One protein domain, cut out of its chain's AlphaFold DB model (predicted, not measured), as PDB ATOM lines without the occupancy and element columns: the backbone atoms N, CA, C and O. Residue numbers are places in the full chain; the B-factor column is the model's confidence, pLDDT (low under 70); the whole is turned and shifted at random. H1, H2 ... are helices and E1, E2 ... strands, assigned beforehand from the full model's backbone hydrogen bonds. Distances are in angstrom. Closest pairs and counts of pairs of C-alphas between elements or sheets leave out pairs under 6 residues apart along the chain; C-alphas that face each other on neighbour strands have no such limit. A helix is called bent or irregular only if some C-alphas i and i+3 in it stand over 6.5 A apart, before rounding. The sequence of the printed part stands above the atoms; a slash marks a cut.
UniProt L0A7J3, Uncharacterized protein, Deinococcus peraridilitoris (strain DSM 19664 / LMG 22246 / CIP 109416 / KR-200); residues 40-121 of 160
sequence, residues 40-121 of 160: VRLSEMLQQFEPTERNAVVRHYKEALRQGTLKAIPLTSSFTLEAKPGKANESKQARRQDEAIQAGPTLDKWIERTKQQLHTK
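This is residues 40 to 121 of the 160 residues of an uncharacterized protein of Deinococcus peraridilitoris (strain DSM 19664 / LMG 22246 / CIP 109416 / KR-200) (UniProt L0A7J3). A bent hairpin of two antiparallel strands, E1 and E2, arches over H1 and H2, and H3 packs on H2. The printed part has 82 residues, mixed helices and strands, in the order H1, H2, E1, E2, H3. It is compact, with a radius of gyration of the C-alphas of 13.1 A and spans of 40 by 34 by 20 A.

H1, residues 42 to 47, begins at C-alpha 42 (190.226, 190.854, 134.119). H2, residues 51 to 66, 23.5 A, is only just irregular: C-alphas 52 and 55 are 6.9 A apart. E1, residues 72 to 82, 22.3 A, bends by 97 degrees at residue 76. E2, residues 93 to 102, is 26.6 A. H3, residues 105 to 119, 21.1 A, ends at C-alpha 119 (175.570, 204.887, 133.477).

The closest C-alphas of H1 and E2, Leu 42 and Glu 99, are 5.2 A apart. Residues 53 to 60 of H2 touch H3, closest C-alphas Val 57 and Thr 114, 7.1 A, at a steep tilt of 49 degrees. In the hairpin, N 73 and O 100 are within hydrogen-bond range, 2.9 A. Every O i to N i+4 pair is within range in H1 and H3, and 10 of 12 in H2.

The printed part has no cut. The farthest C-alphas, Ala 88 and Pro 105, are 41.1 A apart. Residues 83 to 92 and 120 to 121 have pLDDT under 70.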
ATOM      1  N   VAL A  40     187.736 184.503 137.141       89.94
ATOM      2  CA  VAL A  40     187.468 185.211 135.886       89.94
ATOM      3  C   VAL A  40     188.657 186.108 135.597       89.94
ATOM      4  O   VAL A  40     189.170 186.772 136.503       89.94
ATOM      5  N   ARG A  41     189.122 186.136 134.347       90.00
ATOM      6  CA  ARG A  41     190.201 187.051 133.965       90.00
ATOM      7  C   ARG A  41     189.686 188.479 133.897       90.00
ATOM      8  O   ARG A  41     188.566 188.730 133.449       90.00
ATOM      9  N   LEU A  42     190.530 189.436 134.265       89.31
ATOM     10  CA  LEU A  42     190.226 190.854 134.119       89.31
ATOM     11  C   LEU A  42     189.875 191.185 132.663       89.31
ATOM     12  O   LEU A  42     188.911 191.910 132.424       89.31
ATOM     13  N   SER A  43     190.588 190.613 131.688       88.25
ATOM     14  CA  SER A  43     190.260 190.793 130.269       88.25
ATOM     15  C   SER A  43     188.845 190.324 129.910       88.25
ATOM     16  O   SER A  43     188.161 191.008 129.154       88.25
ATOM     17  N   GLU A  44     188.396 189.191 130.457       89.56
ATOM     18  CA  GLU A  44     187.061 188.622 130.211       89.56
ATOM     19  C   GLU A  44     185.973 189.446 130.900       89.56
ATOM     20  O   GLU A  44     184.968 189.797 130.286       89.56
ATOM     21  N   MET A  45     186.204 189.853 132.151       89.56
ATOM     22  CA  MET A  45     185.299 190.751 132.870       89.56
ATOM     23  C   MET A  45     185.092 192.062 132.100       89.56
ATOM     24  O   MET A  45     183.974 192.559 131.998       89.56
ATOM     25  N   LEU A  46     186.157 192.619 131.516       89.06
ATOM     26  CA  LEU A  46     186.089 193.866 130.752       89.06
ATOM     27  C   LEU A  46     185.350 193.735 129.415       89.06
ATOM     28  O   LEU A  46     184.885 194.751 128.898       89.06
ATOM     29  N   GLN A  47     185.204 192.528 128.858       87.31
ATOM     30  CA  GLN A  47     184.387 192.315 127.655       87.31
ATOM     31  C   GLN A  47     182.899 192.570 127.917       87.31
ATOM     32  O   GLN A  47     182.183 192.924 126.987       87.31
ATOM     33  N   GLN A  48     182.451 192.479 129.172       86.25
ATOM     34  CA  GLN A  48     181.069 192.771 129.569       86.25
ATOM     35  C   GLN A  48     180.729 194.273 129.599       86.25
ATOM     36  O   GLN A  48     179.605 194.635 129.961       86.25
ATOM     37  N   PHE A  49     181.699 195.139 129.290       86.81
ATOM     38  CA  PHE A  49     181.566 196.592 129.295       86.81
ATOM     39  C   PHE A  49     181.952 197.186 127.939       86.81
ATOM     40  O   PHE A  49     182.828 196.670 127.227       86.81
ATOM     41  N   GLU A  50     181.358 198.339 127.635       84.44
ATOM     42  CA  GLU A  50     181.642 199.094 126.420       84.44
ATOM     43  C   GLU A  50     183.120 199.521 126.363       84.44
ATOM     44  O   GLU A  50     183.681 199.944 127.383       84.44
ATOM     45  N   PRO A  51     183.786 199.486 125.192       81.75
ATOM     46  CA  PRO A  51     185.197 199.869 125.054       81.75
ATOM     47  C   PRO A  51     185.527 201.252 125.637       81.75
ATOM     48  O   PRO A  51     186.593 201.468 126.223       81.75
ATOM     49  N   THR A  52     184.578 202.184 125.541       80.38
ATOM     50  CA  THR A  52     184.686 203.549 126.071       80.38
ATOM     51  C   THR A  52     184.661 203.610 127.603       80.38
ATOM     52  O   THR A  52     185.193 204.566 128.186       80.38
ATOM     53  N   GLU A  53     184.097 202.595 128.255       82.88
ATOM     54  CA  GLU A  53     183.929 202.470 129.702       82.88
ATOM     55  C   GLU A  53     184.986 201.572 130.344       82.88
ATOM     56  O   GLU A  53     185.341 201.801 131.498       82.88
ATOM     57  N   ARG A  54     185.575 200.619 129.603       86.69
ATOM     58  CA  ARG A  54     186.606 199.684 130.110       86.69
ATOM     59  C   ARG A  54     187.710 200.385 130.902       86.69
ATOM     60  O   ARG A  54     188.104 199.933 131.970       86.69
ATOM     61  N   ASN A  55     188.180 201.541 130.431       84.00
ATOM     62  CA  ASN A  55     189.192 202.327 131.146       84.00
ATOM     63  C   ASN A  55     188.707 202.866 132.506       84.00
ATOM     64  O   ASN A  55     189.506 202.963 133.439       84.00
ATOM     65  N   ALA A  56     187.432 203.240 132.621       85.38
ATOM     66  CA  ALA A  56     186.823 203.666 133.877       85.38
ATOM     67  C   ALA A  56     186.567 202.466 134.802       85.38
ATOM     68  O   ALA A  56     186.931 202.528 135.973       85.38
ATOM     69  N   VAL A  57     186.075 201.346 134.262       89.31
ATOM     70  CA  VAL A  57     185.911 200.077 134.995       89.31
ATOM     71  C   VAL A  57     187.226 199.646 135.636       89.31
ATOM     72  O   VAL A  57     187.257 199.365 136.827       89.31
ATOM     73  N   VAL A  58     188.344 199.680 134.899       88.69
ATOM     74  CA  VAL A  58     189.664 199.324 135.454       88.69
ATOM     75  C   VAL A  58     190.075 200.243 136.611       88.69
ATOM     76  O   VAL A  58     190.776 199.806 137.522       88.69
ATOM     77  N   ARG A  59     189.662 201.520 136.611       88.00
ATOM     78  CA  ARG A  59     189.920 202.424 137.747       88.00
ATOM     79  C   ARG A  59     189.129 201.986 138.976       88.00
ATOM     80  O   ARG A  59     189.749 201.768 140.012       88.00
ATOM     81  N   HIS A  60     187.821 201.780 138.828       87.94
ATOM     82  CA  HIS A  60     186.961 201.294 139.912       87.94
ATOM     83  C   HIS A  60     187.407 199.924 140.429       87.94
ATOM     84  O   HIS A  60     187.397 199.677 141.631       87.94
ATOM     85  N   TYR A  61     187.861 199.048 139.536       90.69
ATOM     86  CA  TYR A  61     188.373 197.727 139.880       90.69
ATOM     87  C   TYR A  61     189.612 197.825 140.776       90.69
ATOM     88  O   TYR A  61     189.661 197.214 141.840       90.69
ATOM     89  N   LYS A  62     190.587 198.668 140.413       89.12
ATOM     90  CA  LYS A  62     191.776 198.901 141.250       89.12
ATOM     91  C   LYS A  62     191.428 199.496 142.611       89.12
ATOM     92  O   LYS A  62     192.104 199.207 143.596       89.12
ATOM     93  N   GLU A  63     190.401 200.337 142.682       89.19
ATOM     94  CA  GLU A  63     189.892 200.841 143.958       89.19
ATOM     95  C   GLU A  63     189.259 199.725 144.790       89.19
ATOM     96  O   GLU A  63     189.556 199.625 145.978       89.19
ATOM     97  N   ALA A  64     188.470 198.848 144.171       88.62
ATOM     98  CA  ALA A  64     187.855 197.703 144.834       88.62
ATOM     99  C   ALA A  64     188.889 196.685 145.344       88.62
ATOM    100  O   ALA A  64     188.715 196.149 146.438       88.62
ATOM    101  N   LEU A  65     189.990 196.472 144.612       89.75
ATOM    102  CA  LEU A  65     191.141 195.702 145.099       89.75
ATOM    103  C   LEU A  65     191.802 196.380 146.304       89.75
ATOM    104  O   LEU A  65     192.074 195.728 147.306       89.75
ATOM    105  N   ARG A  66     192.021 197.702 146.242       88.81
ATOM    106  CA  ARG A  66     192.622 198.466 147.351       88.81
ATOM    107  C   ARG A  66     191.759 198.433 148.615       88.81
ATOM    108  O   ARG A  66     192.299 198.422 149.713       88.81
ATOM    109  N   GLN A  67     190.438 198.424 148.461       87.88
ATOM    110  CA  GLN A  67     189.479 198.315 149.564       87.88
ATOM    111  C   GLN A  67     189.288 196.870 150.057       87.88
ATOM    112  O   GLN A  67     188.574 196.656 151.032       87.88
ATOM    113  N   GLY A  68     189.878 195.875 149.385       89.31
ATOM    114  CA  GLY A  68     189.692 194.457 149.702       89.31
ATOM    115  C   GLY A  68     188.297 193.914 149.368       89.31
ATOM    116  O   GLY A  68     187.961 192.807 149.780       89.31
ATOM    117  N   THR A  69     187.479 194.675 148.629       87.81
ATOM    118  CA  THR A  69     186.155 194.232 148.158       87.81
ATOM    119  C   THR A  69     186.289 193.120 147.127       87.81
ATOM    120  O   THR A  69     185.532 192.153 147.150       87.81
ATOM    121  N   LEU A  70     187.268 193.251 146.231       89.00
ATOM    122  CA  LEU A  70     187.634 192.217 145.273       89.00
ATOM    123  C   LEU A  70     188.997 191.639 145.640       89.00
ATOM    124  O   LEU A  70     189.860 192.335 146.177       89.00
ATOM    125  N   LYS A  71     189.195 190.366 145.306       88.56
ATOM    126  CA  LYS A  71     190.481 189.681 145.415       88.56
ATOM    127  C   LYS A  71     190.927 189.276 144.024       88.56
ATOM    128  O   LYS A  71     190.149 188.672 143.283       88.56
ATOM    129  N   ALA A  72     192.165 189.608 143.689       89.81
ATOM    130  CA  ALA A  72     192.757 189.206 142.431       89.81
ATOM    131  C   ALA A  72     194.248 188.920 142.564       89.81
ATOM    132  O   ALA A  72     194.908 189.414 143.480       89.81
ATOM    133  N   ILE A  73     194.749 188.109 141.639       89.25
ATOM    134  CA  ILE A  73     196.149 187.709 141.546       89.25
ATOM    135  C   ILE A  73     196.664 188.088 140.152       89.25
ATOM    136  O   ILE A  73     196.000 187.767 139.161       89.25
ATOM    137  N   PRO A  74     197.832 188.743 140.043       89.25
ATOM    138  CA  PRO A  74     198.418 189.071 138.751       89.25
ATOM    139  C   PRO A  74     198.797 187.805 137.975       89.25
ATOM    140  O   PRO A  74     199.395 186.879 138.523       89.25
ATOM    141  N   LEU A  75     198.480 187.778 136.682       89.12
ATOM    142  CA  LEU A  75     198.858 186.707 135.764       89.12
ATOM    143  C   LEU A  75     200.133 187.074 134.997       89.12
ATOM    144  O   LEU A  75     200.499 188.240 134.870       89.12
ATOM    145  N   THR A  76     200.801 186.070 134.434       87.19
ATOM    146  CA  THR A  76     201.916 186.273 133.489       87.19
ATOM    147  C   THR A  76     201.443 186.806 132.133       87.19
ATOM    148  O   THR A  76     202.244 187.305 131.344       87.19
ATOM    149  N   SER A  77     200.138 186.711 131.866       84.25
ATOM    150  CA  SER A  77     199.509 187.232 130.660       84.25
ATOM    151  C   SER A  77     199.283 188.742 130.744       84.25
ATOM    152  O   SER A  77     199.183 189.344 131.812       84.25
ATOM    153  N   SER A  78     199.170 189.366 129.579       88.12
ATOM    154  CA  SER A  78     198.859 190.782 129.430       88.12
ATOM    155  C   SER A  78     197.897 190.962 128.270       88.12
ATOM    156  O   SER A  78     198.042 190.281 127.257       88.12
ATOM    157  N   PHE A  79     196.994 191.923 128.376       86.56
ATOM    158  CA  PHE A  79     196.048 192.270 127.326       86.56
ATOM    159  C   PHE A  79     196.153 193.753 126.973       86.56
ATOM    160  O   PHE A  79     196.725 194.562 127.709       86.56
ATOM    161  N   THR A  80     195.602 194.113 125.822       83.56
ATOM    162  CA  THR A  80     195.659 195.476 125.302       83.56
ATOM    163  C   THR A  80     194.283 196.111 125.380       83.56
ATOM    164  O   THR A  80     193.295 195.527 124.944       83.56
ATOM    165  N   LEU A  81     194.215 197.320 125.936       80.62
ATOM    166  CA  LEU A  81     193.012 198.142 125.931       80.62
ATOM    167  C   LEU A  81     193.180 199.299 124.958       80.62
ATOM    168  O   LEU A  81     194.184 200.012 124.996       80.62
ATOM    169  N   GLU A  82     192.165 199.526 124.135       74.00
ATOM    170  CA  GLU A  82     192.074 200.740 123.332       74.00
ATOM    171  C   GLU A  82     191.891 201.930 124.283       74.00
ATOM    172  O   GLU A  82     190.926 202.002 125.055       74.00
ATOM    173  N   ALA A  83     192.863 202.847 124.321       65.75
ATOM    174  CA  ALA A  83     192.655 204.103 125.027       65.75
ATOM    175  C   ALA A  83     191.755 205.005 124.182       65.75
ATOM    176  O   ALA A  83     191.780 204.961 122.952       65.75
ATOM    177  N   LYS A  84     190.984 205.867 124.853       60.41
ATOM    178  CA  LYS A  84     190.270 206.937 124.154       60.41
ATOM    179  C   LYS A  84     191.289 207.754 123.351       60.41
ATOM    180  O   LYS A  84     192.322 208.104 123.933       60.41
ATOM    181  N   PRO A  85     191.010 208.078 122.076       52.12
ATOM    182  CA  PRO A  85     191.884 208.946 121.305       52.12
ATOM    183  C   PRO A  85     192.044 210.261 122.072       52.12
ATOM    184  O   PRO A  85     191.070 210.939 122.411       52.12
ATOM    185  N   GLY A  86     193.285 210.573 122.445       52.84
ATOM    186  CA  GLY A  86     193.622 211.879 122.993       52.84
ATOM    187  C   GLY A  86     193.496 212.948 121.906       52.84
ATOM    188  O   GLY A  86     193.390 212.638 120.726       52.84
ATOM    189  N   LYS A  87     193.554 214.230 122.288       52.41
ATOM    190  CA  LYS A  87     193.516 215.364 121.339       52.41
ATOM    191  C   LYS A  87     194.629 215.355 120.272       52.41
ATOM    192  O   LYS A  87     194.579 216.168 119.357       52.41
ATOM    193  N   ALA A  88     195.612 214.465 120.389       51.72
ATOM    194  CA  ALA A  88     196.556 214.138 119.335       51.72
ATOM    195  C   ALA A  88     196.165 212.766 118.777       51.72
ATOM    196  O   ALA A  88     196.033 211.813 119.543       51.72
ATOM    197  N   ASN A  89     195.929 212.722 117.470       47.94
ATOM    198  CA  ASN A  89     195.368 211.638 116.668       47.94
ATOM    199  C   ASN A  89     196.232 210.355 116.664       47.94
ATOM    200  O   ASN A  89     196.755 209.947 115.634       47.94
ATOM    201  N   GLU A  90     196.417 209.739 117.829       54.59
ATOM    202  CA  GLU A  90     197.143 208.488 118.012       54.59
ATOM    203  C   GLU A  90     196.323 207.610 118.962       54.59
ATOM    204  O   GLU A  90     196.171 207.908 120.154       54.59
ATOM    205  N   SER A  91     195.747 206.535 118.424       56.28
ATOM    206  CA  SER A  91     195.064 205.492 119.189       56.28
ATOM    207  C   SER A  91     196.087 204.762 120.059       56.28
ATOM    208  O   SER A  91     196.576 203.692 119.705       56.28
ATOM    209  N   LYS A  92     196.468 205.357 121.195       64.50
ATOM    210  CA  LYS A  92     197.398 204.719 122.127       64.50
ATOM    211  C   LYS A  92     196.749 203.471 122.704       64.50
ATOM    212  O   LYS A  92     195.859 203.533 123.544       64.50
ATOM    213  N   GLN A  93     197.220 202.320 122.265       74.38
ATOM    214  CA  GLN A  93     196.908 201.050 122.892       74.38
ATOM    215  C   GLN A  93     197.642 200.962 124.236       74.38
ATOM    216  O   GLN A  93     198.865 201.077 124.306       74.38
ATOM    217  N   ALA A  94     196.899 200.795 125.327       75.81
ATOM    218  CA  ALA A  94     197.465 200.626 126.657       75.81
ATOM    219  C   ALA A  94     197.564 199.132 126.980       75.81
ATOM    220  O   ALA A  94     196.553 198.485 127.260       75.81
ATOM    221  N   ARG A  95     198.786 198.585 126.965       81.50
ATOM    222  CA  ARG A  95     199.051 197.219 127.436       81.50
ATOM    223  C   ARG A  95     198.923 197.168 128.959       81.50
ATOM    224  O   ARG A  95     199.493 198.005 129.660       81.50
ATOM    225  N   ARG A  96     198.173 196.198 129.475       83.75
ATOM    226  CA  ARG A  96     197.982 195.958 130.910       83.75
ATOM    227  C   ARG A  96     198.208 194.496 131.244       83.75
ATOM    228  O   ARG A  96     197.935 193.622 130.430       83.75
ATOM    229  N   GLN A  97     198.720 194.249 132.442       89.12
ATOM    230  CA  GLN A  97     198.816 192.901 132.987       89.12
ATOM    231  C   GLN A  97     197.406 192.368 133.252       89.12
ATOM    232  O   GLN A  97     196.545 193.117 133.716       89.12
ATOM    233  N   ASP A  98     197.173 191.113 132.886       89.88
ATOM    234  CA  ASP A  98     195.918 190.433 133.174       89.88
ATOM    235  C   ASP A  98     195.919 189.938 134.621       89.88
ATOM    236  O   ASP A  98     196.974 189.685 135.207       89.88
ATOM    237  N   GLU A  99     194.742 189.821 135.218       91.88
ATOM    238  CA  GLU A  99     194.588 189.474 136.632       91.88
ATOM    239  C   GLU A  99     193.478 188.428 136.766       91.88
ATOM    240  O   GLU A  99     192.426 188.551 136.143       91.88
ATOM    241  N   ALA A 100     193.706 187.384 137.562       89.88
ATOM    242  CA  ALA A 100     192.686 186.401 137.900       89.88
ATOM    243  C   ALA A 100     191.896 186.900 139.104       89.88
ATOM    244  O   ALA A 100     192.452 187.076 140.187       89.88
ATOM    245  N   ILE A 101     190.603 187.129 138.911       91.31
ATOM    246  CA  ILE A 101     189.682 187.658 139.913       91.31
ATOM    247  C   ILE A 101     188.890 186.493 140.486       91.31
ATOM    248  O   ILE A 101     188.398 185.654 139.733       91.31
ATOM    249  N   GLN A 102     188.736 186.442 141.808       88.00
ATOM    250  CA  GLN A 102     187.848 185.465 142.432       88.00
ATOM    251  C   GLN A 102     186.401 185.733 141.995       88.00
ATOM    252  O   GLN A 102     185.832 186.777 142.322       88.00
ATOM    253  N   ALA A 103     185.811 184.797 141.256       84.06
ATOM    254  CA  ALA A 103     184.413 184.852 140.862       84.06
ATOM    255  C   ALA A 103     183.516 184.417 142.019       84.06
ATOM    256  O   ALA A 103     183.891 183.618 142.881       84.06
ATOM    257  N   GLY A 104     182.316 184.979 142.030       85.25
ATOM    258  CA  GLY A 104     181.331 184.766 143.071       85.25
ATOM    259  C   GLY A 104     180.414 185.978 143.214       85.25
ATOM    260  O   GLY A 104     180.634 187.005 142.567       85.25
ATOM    261  N   PRO A 105     179.445 185.917 144.139       84.38
ATOM    262  CA  PRO A 105     178.376 186.910 144.244       84.38
ATOM    263  C   PRO A 105     178.882 188.330 144.529       84.38
ATOM    264  O   PRO A 105     178.209 189.306 144.210       84.38
ATOM    265  N   THR A 106     180.061 188.471 145.139       86.00
ATOM    266  CA  THR A 106     180.697 189.777 145.362       86.00
ATOM    267  C   THR A 106     181.130 190.428 144.052       86.00
ATOM    268  O   THR A 106     180.962 191.636 143.896       86.00
ATOM    269  N   LEU A 107     181.663 189.640 143.113       87.44
ATOM    270  CA  LEU A 107     182.066 190.130 141.801       87.44
ATOM    271  C   LEU A 107     180.840 190.545 140.991       87.44
ATOM    272  O   LEU A 107     180.823 191.657 140.476       87.44
ATOM    273  N   ASP A 108     179.802 189.708 140.946       87.25
ATOM    274  CA  ASP A 108     178.569 190.006 140.205       87.25
ATOM    275  C   ASP A 108     177.914 191.299 140.703       87.25
ATOM    276  O   ASP A 108     177.696 192.233 139.930       87.25
ATOM    277  N   LYS A 109     177.728 191.425 142.024       88.69
ATOM    278  CA  LYS A 109     177.208 192.656 142.644       88.69
ATOM    279  C   LYS A 109     178.089 193.865 142.356       88.69
ATOM    280  O   LYS A 109     177.585 194.973 142.164       88.69
ATOM    281  N   TRP A 110     179.410 193.684 142.357       91.00
ATOM    282  CA  TRP A 110     180.337 194.760 142.032       91.00
ATOM    283  C   TRP A 110     180.217 195.181 140.563       91.00
ATOM    284  O   TRP A 110     180.202 196.381 140.291       91.00
ATOM    285  N   ILE A 111     180.078 194.237 139.630       89.56
ATOM    286  CA  ILE A 111     179.875 194.507 138.201       89.56
ATOM    287  C   ILE A 111     178.574 195.280 137.998       89.56
ATOM    288  O   ILE A 111     178.599 196.334 137.367       89.56
ATOM    289  N   GLU A 112     177.460 194.815 138.566       88.38
ATOM    290  CA  GLU A 112     176.158 195.488 138.465       88.38
ATOM    291  C   GLU A 112     176.209 196.910 139.026       88.38
ATOM    292  O   GLU A 112     175.819 197.865 138.351       88.38
ATOM    293  N   ARG A 113     176.774 197.076 140.227       86.69
ATOM    294  CA  ARG A 113     176.970 198.394 140.840       86.69
ATOM    295  C   ARG A 113     177.849 199.288 139.973       86.69
ATOM    296  O   ARG A 113     177.549 200.466 139.811       86.69
ATOM    297  N   THR A 114     178.934 198.753 139.422       87.44
ATOM    298  CA  THR A 114     179.857 199.514 138.571       87.44
ATOM    299  C   THR A 114     179.172 199.932 137.276       87.44
ATOM    300  O   THR A 114     179.299 201.086 136.880       87.44
ATOM    301  N   LYS A 115     178.373 199.054 136.655       86.44
ATOM    302  CA  LYS A 115     177.535 199.406 135.500       86.44
ATOM    303  C   LYS A 115     176.593 200.551 135.856       86.44
ATOM    304  O   LYS A 115     176.622 201.572 135.176       86.44
ATOM    305  N   GLN A 116     175.846 200.446 136.956       83.94
ATOM    306  CA  GLN A 116     174.957 201.520 137.409       83.94
ATOM    307  C   GLN A 116     175.708 202.838 137.624       83.94
ATOM    308  O   GLN A 116     175.239 203.866 137.153       83.94
ATOM    309  N   GLN A 117     176.886 202.817 138.257       81.19
ATOM    310  CA  GLN A 117     177.717 204.007 138.500       81.19
ATOM    311  C   GLN A 117     178.306 204.632 137.232       81.19
ATOM    312  O   GLN A 117     178.532 205.837 137.188       81.19
ATOM    313  N   LEU A 118     178.594 203.830 136.209       79.12
ATOM    314  CA  LEU A 118     179.095 204.330 134.928       79.12
ATOM    315  C   LEU A 118     177.973 204.947 134.083       79.12
ATOM    316  O   LEU A 118     178.201 205.958 133.419       79.12
ATOM    317  N   HIS A 119     176.762 204.388 134.172       71.25
ATOM    318  CA  HIS A 119     175.570 204.887 133.477       71.25
ATOM    319  C   HIS A 119     174.944 206.094 134.186       71.25
ATOM    320  O   HIS A 119     174.468 207.022 133.529       71.25
ATOM    321  N   THR A 120     174.995 206.136 135.520       63.62
ATOM    322  CA  THR A 120     174.726 207.359 136.282       63.62
ATOM    323  C   THR A 120     175.906 208.293 136.086       63.62
ATOM    324  O   THR A 120     176.869 208.295 136.849       63.62
ATOM    325  N   LYS A 121     175.851 209.094 135.013       54.22
ATOM    326  CA  LYS A 121     176.765 210.222 134.818       54.22
ATOM    327  C   LYS A 121     176.893 210.933 136.162       54.22
ATOM    328  O   LYS A 121     175.891 211.467 136.635       54.22
TER     329      LYS A 121